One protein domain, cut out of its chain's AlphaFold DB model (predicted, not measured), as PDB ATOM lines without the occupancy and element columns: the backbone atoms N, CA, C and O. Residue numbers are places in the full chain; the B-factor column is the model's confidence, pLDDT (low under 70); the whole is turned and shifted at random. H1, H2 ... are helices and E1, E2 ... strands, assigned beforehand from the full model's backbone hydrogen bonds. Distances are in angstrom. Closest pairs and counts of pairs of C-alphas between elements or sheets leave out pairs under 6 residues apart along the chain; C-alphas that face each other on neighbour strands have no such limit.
ATOM      1  N   VAL A  17     -15.472  20.081   9.319       93.19
ATOM      2  CA  VAL A  17     -14.538  20.907   8.557       93.19
ATOM      3  C   VAL A  17     -14.123  22.060   9.450       93.19
ATOM      4  O   VAL A  17     -14.957  22.653  10.123       93.19
ATOM      5  N   PHE A  18     -12.840  22.361   9.457       93.75
ATOM      6  CA  PHE A  18     -12.245  23.429  10.232       93.75
ATOM      7  C   PHE A  18     -11.672  24.444   9.258       93.75
ATOM      8  O   PHE A  18     -10.937  24.072   8.342       93.75
ATOM      9  N   VAL A  19     -12.037  25.707   9.442       93.38
ATOM     10  CA  VAL A  19     -11.573  26.828   8.627       93.38
ATOM     11  C   VAL A  19     -10.824  27.777   9.544       93.38
ATOM     12  O   VAL A  19     -11.409  28.277  10.502       93.38
ATOM     13  N   SER A  20      -9.539  27.996   9.294       91.50
ATOM     14  CA  SER A  20      -8.762  28.974  10.052       91.50
ATOM     15  C   SER A  20      -9.045  30.398   9.567       91.50
ATOM     16  O   SER A  20      -9.469  30.614   8.431       91.50
ATOM     17  N   ASP A  21      -8.721  31.381  10.395       90.31
ATOM     18  CA  ASP A  21      -8.691  32.806  10.044       90.31
ATOM     19  C   ASP A  21      -7.761  33.123   8.856       90.31
ATOM     20  O   ASP A  21      -8.048  34.008   8.057       90.31
ATOM     21  N   GLN A  22      -6.688  32.345   8.688       90.44
ATOM     22  CA  GLN A  22      -5.783  32.412   7.529       90.44
ATOM     23  C   GLN A  22      -6.331  31.726   6.256       90.44
ATOM     24  O   GLN A  22      -5.605  31.568   5.276       90.44
ATOM     25  N   GLY A  23      -7.580  31.248   6.263       81.56
ATOM     26  CA  GLY A  23      -8.216  30.597   5.111       81.56
ATOM     27  C   GLY A  23      -7.783  29.148   4.860       81.56
ATOM     28  O   GLY A  23      -8.115  28.580   3.819       81.56
ATOM     29  N   SER A  24      -7.061  28.520   5.794       87.62
ATOM     30  CA  SER A  24      -6.713  27.100   5.692       87.62
ATOM     31  C   SER A  24      -7.916  26.233   6.042       87.62
ATOM     32  O   SER A  24      -8.631  26.514   7.001       87.62
ATOM     33  N   VAL A  25      -8.126  25.158   5.279       89.69
ATOM     34  CA  VAL A  25      -9.277  24.262   5.442       89.69
ATOM     35  C   VAL A  25      -8.801  22.832   5.653       89.69
ATOM     36  O   VAL A  25      -8.049  22.299   4.837       89.69
ATOM     37  N   PHE A  26      -9.270  22.184   6.717       87.88
ATOM     38  CA  PHE A  26      -9.002  20.767   6.965       87.88
ATOM     39  C   PHE A  26     -10.248  20.024   7.447       87.88
ATOM     40  O   PHE A  26     -11.120  20.579   8.113       87.88
ATOM     41  N   GLY A  27     -10.353  18.746   7.082       90.31
ATOM     42  CA  GLY A  27     -11.460  17.876   7.476       90.31
ATOM     43  C   GLY A  27     -11.068  16.938   8.616       90.31
ATOM     44  O   GLY A  27      -9.962  16.405   8.625       90.31
ATOM     45  N   SER A  28     -11.991  16.682   9.547       90.50
ATOM     46  CA  SER A  28     -11.840  15.632  10.559       90.50
ATOM     47  C   SER A  28     -13.067  14.734  10.678       90.50
ATOM     48  O   SER A  28     -14.214  15.108  10.415       90.50
ATOM     49  N   ARG A  29     -12.809  13.482  11.064       91.25
ATOM     50  CA  ARG A  29     -13.839  12.500  11.424       91.25
ATOM     51  C   ARG A  29     -14.192  12.592  12.908       91.25
ATOM     52  O   ARG A  29     -15.290  12.184  13.286       91.25
ATOM     53  N   THR A  30     -13.268  13.103  13.720       90.94
ATOM     54  CA  THR A  30     -13.439  13.277  15.161       90.94
ATOM     55  C   THR A  30     -14.188  14.576  15.457       90.94
ATOM     56  O   THR A  30     -14.012  15.553  14.726       90.94
ATOM     57  N   PRO A  31     -15.028  14.603  16.506       93.62
ATOM     58  CA  PRO A  31     -15.615  15.843  17.002       93.62
ATOM     59  C   PRO A  31     -14.549  16.878  17.392       93.62
ATOM     60  O   PRO A  31     -13.451  16.472  17.785       93.62
ATOM     61  N   PRO A  32     -14.865  18.184  17.311       94.88
ATOM     62  CA  PRO A  32     -13.996  19.232  17.834       94.88
ATOM     63  C   PRO A  32     -13.790  19.056  19.341       94.88
ATOM     64  O   PRO A  32     -14.712  18.690  20.074       94.88
ATOM     65  N   THR A  33     -12.574  19.323  19.789       96.75
ATOM     66  CA  THR A  33     -12.206  19.381  21.202       96.75
ATOM     67  C   THR A  33     -12.676  20.692  21.837       96.75
ATOM     68  O   THR A  33     -13.063  21.637  21.147       96.75
ATOM     69  N   THR A  34     -12.603  20.788  23.167       96.81
ATOM     70  CA  THR A  34     -12.870  22.046  23.885       96.81
ATOM     71  C   THR A  34     -11.948  23.176  23.423       96.81
ATOM     72  O   THR A  34     -12.391  24.316  23.320       96.81
ATOM     73  N   GLU A  35     -10.691  22.864  23.100       96.38
ATOM     74  CA  GLU A  35      -9.735  23.858  22.609       96.38
ATOM     75  C   GLU A  35     -10.111  24.363  21.212       96.38
ATOM     76  O   GLU A  35     -10.090  25.568  20.977       96.38
ATOM     77  N   ASP A  36     -10.561  23.479  20.315       95.69
ATOM     78  CA  ASP A  36     -11.054  23.884  18.991       95.69
ATOM     79  C   ASP A  36     -12.242  24.851  19.107       95.69
ATOM     80  O   ASP A  36     -12.310  25.860  18.403       95.69
ATOM     81  N   LEU A  37     -13.176  24.575  20.026       96.25
ATOM     82  CA  LEU A  37     -14.325  25.449  20.274       96.25
ATOM     83  C   LEU A  37     -13.908  26.784  20.907       96.25
ATOM     84  O   LEU A  37     -14.476  27.819  20.561       96.25
ATOM     85  N   ARG A  38     -12.894  26.785  21.781       96.69
ATOM     86  CA  ARG A  38     -12.321  28.010  22.361       96.69
ATOM     87  C   ARG A  38     -11.670  28.882  21.286       96.69
ATOM     88  O   ARG A  38     -11.929  30.082  21.233       96.69
ATOM     89  N   LEU A  39     -10.863  28.282  20.409       95.88
ATOM     90  CA  LEU A  39     -10.254  28.964  19.262       95.88
ATOM     91  C   LEU A  39     -11.320  29.504  18.301       95.88
ATOM     92  O   LEU A  39     -11.157  30.587  17.733       95.88
ATOM     93  N   ALA A  40     -12.437  28.790  18.160       95.44
ATOM     94  CA  ALA A  40     -13.562  29.262  17.372       95.44
ATOM     95  C   ALA A  40     -14.283  30.464  18.002       95.44
ATOM     96  O   ALA A  40     -14.608  31.417  17.291       95.44
ATOM     97  N   GLY A  41     -14.452  30.474  19.329       93.75
ATOM     98  CA  GLY A  41     -15.032  31.599  20.074       93.75
ATOM     99  C   GLY A  41     -14.248  32.905  19.905       93.75
ATOM    100  O   GLY A  41     -14.833  33.969  19.716       93.75
ATOM    101  N   VAL A  42     -12.915  32.830  19.838       95.75
ATOM    102  CA  VAL A  42     -12.059  34.006  19.572       95.75
ATOM    103  C   VAL A  42     -11.893  34.325  18.076       95.75
ATOM    104  O   VAL A  42     -11.277  35.325  17.710       95.75
ATOM    105  N   GLY A  43     -12.478  33.517  17.188       91.38
ATOM    106  CA  GLY A  43     -12.467  33.727  15.740       91.38
ATOM    107  C   GLY A  43     -11.175  33.337  15.026       91.38
ATOM    108  O   GLY A  43     -10.955  33.814  13.919       91.38
ATOM    109  N   ILE A  44     -10.344  32.490  15.636       93.69
ATOM    110  CA  ILE A  44      -9.190  31.858  14.970       93.69
ATOM    111  C   ILE A  44      -9.659  30.689  14.090       93.69
ATOM    112  O   ILE A  44      -9.007  30.328  13.112       93.69
ATOM    113  N   LEU A  45     -10.806  30.100  14.434       94.12
ATOM    114  CA  LEU A  45     -11.346  28.903  13.807       94.12
ATOM    115  C   LEU A  45     -12.845  29.071  13.522       94.12
ATOM    116  O   LEU A  45     -13.573  29.732  14.256       94.12
ATOM    117  N   ILE A  46     -13.336  28.413  12.485       95.12
ATOM    118  CA  ILE A  46     -14.754  28.121  12.294       95.12
ATOM    119  C   ILE A  46     -14.863  26.612  12.143       95.12
ATOM    120  O   ILE A  46     -14.192  26.017  11.298       95.12
ATOM    121  N   VAL A  47     -15.715  25.986  12.951       95.31
ATOM    122  CA  VAL A  47     -15.954  24.543  12.884       95.31
ATOM    123  C   VAL A  47     -17.302  24.297  12.235       95.31
ATOM    124  O   VAL A  47     -18.321  24.744  12.740       95.31
ATOM    125  N   VAL A  48     -17.338  23.550  11.143       93.94
ATOM    126  CA  VAL A  48     -18.557  23.196  10.415       93.94
ATOM    127  C   VAL A  48     -18.836  21.713  10.600       93.94
ATOM    128  O   VAL A  48     -18.012  20.872  10.263       93.94
ATOM    129  N   ASN A  49     -20.016  21.372  11.105       92.81
ATOM    130  CA  ASN A  49     -20.523  20.009  11.161       92.81
ATOM    131  C   ASN A  49     -21.335  19.714   9.897       92.81
ATOM    132  O   ASN A  49     -22.438  20.234   9.706       92.81
ATOM    133  N   LEU A  50     -20.805  18.830   9.055       88.00
ATOM    134  CA  LEU A  50     -21.407  18.473   7.772       88.00
ATOM    135  C   LEU A  50     -22.653  17.590   7.915       88.00
ATOM    136  O   LEU A  50     -23.466  17.539   7.001       88.00
ATOM    137  N   ARG A  51     -22.829  16.886   9.044       86.81
ATOM    138  CA  ARG A  51     -24.018  16.043   9.270       86.81
ATOM    139  C   ARG A  51     -25.249  16.856   9.638       86.81
ATOM    140  O   ARG A  51     -26.355  16.468   9.287       86.81
ATOM    141  N   THR A  52     -25.057  17.930  10.396       88.19
ATOM    142  CA  THR A  52     -26.156  18.766  10.895       88.19
ATOM    143  C   THR A  52     -26.292  20.081  10.137       88.19
ATOM    144  O   THR A  52     -27.219  20.836  10.422       88.19
ATOM    145  N   CYS A  53     -25.390  20.357   9.191       88.88
ATOM    146  CA  CYS A  53     -25.307  21.622   8.459       88.88
ATOM    147  C   CYS A  53     -25.268  22.835   9.402       88.88
ATOM    148  O   CYS A  53     -25.965  23.833   9.201       88.88
ATOM    149  N   ARG A  54     -24.456  22.737  10.460       93.25
ATOM    150  CA  ARG A  54     -24.255  23.808  11.446       93.25
ATOM    151  C   ARG A  54     -22.792  24.198  11.546       93.25
ATOM    152  O   ARG A  54     -21.928  23.351  11.351       93.25
ATOM    153  N   TYR A  55     -22.522  25.445  11.903       94.69
ATOM    154  CA  TYR A  55     -21.189  25.928  12.234       94.69
ATOM    155  C   TYR A  55     -21.110  26.412  13.684       94.69
ATOM    156  O   TYR A  55     -22.126  26.755  14.284       94.69
ATOM    157  N   TYR A  56     -19.901  26.425  14.230       95.62
ATOM    158  CA  TYR A  56     -19.537  27.013  15.510       95.62
ATOM    159  C   TYR A  56     -18.434  28.045  15.259       95.62
ATOM    160  O   TYR A  56     -17.471  27.761  14.540       95.62
ATOM    161  N   GLY A  57     -18.591  29.233  15.830       93.81
ATOM    162  CA  GLY A  57     -17.701  30.379  15.646       93.81
ATOM    163  C   GLY A  57     -17.767  31.324  16.842       93.81
ATOM    164  O   GLY A  57     -18.007  30.882  17.967       93.81
ATOM    165  N   ARG A  58     -17.603  32.628  16.594       94.69
ATOM    166  CA  ARG A  58     -17.561  33.683  17.626       94.69
ATOM    167  C   ARG A  58     -18.822  33.790  18.479       94.69
ATOM    168  O   ARG A  58     -18.793  34.357  19.560       94.69
ATOM    169  N   GLU A  59     -19.940  33.275  17.990       94.69
ATOM    170  CA  GLU A  59     -21.206  33.257  18.713       94.69
ATOM    171  C   GLU A  59     -21.248  32.181  19.809       94.69
ATOM    172  O   GLU A  59     -22.253  32.083  20.512       94.69
ATOM    173  N   GLU A  60     -20.198  31.355  19.909       94.81
ATOM    174  CA  GLU A  60     -20.020  30.289  20.902       94.81
ATOM    175  C   GLU A  60     -21.220  29.335  20.998       94.81
ATOM    176  O   GLU A  60     -21.575  28.790  22.043       94.81
ATOM    177  N   ARG A  61     -21.880  29.123  19.859       96.06
ATOM    178  CA  ARG A  61     -23.024  28.226  19.729       96.06
ATOM    179  C   ARG A  61     -23.129  27.693  18.312       96.06
ATOM    180  O   ARG A  61     -22.704  28.332  17.354       96.06
ATOM    181  N   TRP A  62     -23.757  26.530  18.182       95.06
ATOM    182  CA  TRP A  62     -24.009  25.913  16.886       95.06
ATOM    183  C   TRP A  62     -25.141  26.620  16.148       95.06
ATOM    184  O   TRP A  62     -26.310  26.492  16.521       95.06
ATOM    185  N   LEU A  63     -24.799  27.306  15.064       94.56
ATOM    186  CA  LEU A  63     -25.725  28.037  14.208       94.56
ATOM    187  C   LEU A  63     -25.899  27.323  12.865       94.56
ATOM    188  O   LEU A  63     -24.978  26.644  12.414       94.56
ATOM    189  N   PRO A  64     -27.069  27.423  12.213       92.75
ATOM    190  CA  PRO A  64     -27.239  26.887  10.867       92.75
ATOM    191  C   PRO A  64     -26.257  27.562   9.903       92.75
ATOM    192  O   PRO A  64     -26.065  28.776   9.963       92.75
ATOM    193  N   VAL A  65     -25.645  26.787   9.005       85.56
ATOM    194  CA  VAL A  65     -24.831  27.364   7.927       85.56
ATOM    195  C   VAL A  65     -25.762  28.154   6.999       85.56
ATOM    196  O   VAL A  65     -26.702  27.565   6.456       85.56
TER     197      VAL A  65
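What this domain is: This is residues 17 to 65 of the 89 residues of an uncharacterized protein of Opitutus terrae (strain DSM 11246 / JCM 15787 / PB90-1) (UniProt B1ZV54). A small twisted sheet of two hairpins side by side, E1 with E2 and E3 with E4, has one short helix, H1, packed on one face, while the other face has no named element. The last stretch folds back along the edge strand E4, where residues 63 to 64 pair with 54 to 55. The printed part has 49 residues, under half of them in named elements, in the order E1, E2, H1, E3, E4; the class is mixed, helices and strands. The sheet runs E2, E1, E3, E4, all antiparallel. The whole is compact, with a radius of gyration of the C-alphas of 9.6 A, and rounded, spanning 23 by 21 by 19 A.

Where its parts are: Find C-alpha 17 at (-14.538, 20.907, 8.557), where E1, residues 17 to 20, begins. E2 follows at residues 25 to 28, then H1 at 34 to 41, 10.5 A long. E3, residues 45 to 49, is 13.1 A long; E4, residues 54 to 56, ends at C-alpha 56 (-19.537, 27.013, 15.510).

How they stand to each other: From E1, look to E2: N 18 and O 26 are 2.8 A apart, within hydrogen-bond range. Across E1 and E3, find N 19 and O 46 at 2.9 A; across E3 and E4, N 56 and O 47 at 2.7 A. H1 is on the sheet at a height of 7.0 A, only just over none of its strands, with 2 C-alphas falling on E3. Its closest C-alphas to E3 are those of Ala 40 and Ile 46, 5.3 A apart. Every O i to N i+4 pair in H1 is within hydrogen-bond range. E2, H1 and E3 form a split strand-helix-strand unit, two strands running the same way with E1 between them, and its crossover is right-handed.

The domain as a whole: The C-alphas farthest apart, those of Gln 22 and Thr 52, are 24.8 A apart. The printed part has no cut, its links between named elements are tight, and no printed residue is under 70 in pLDDT.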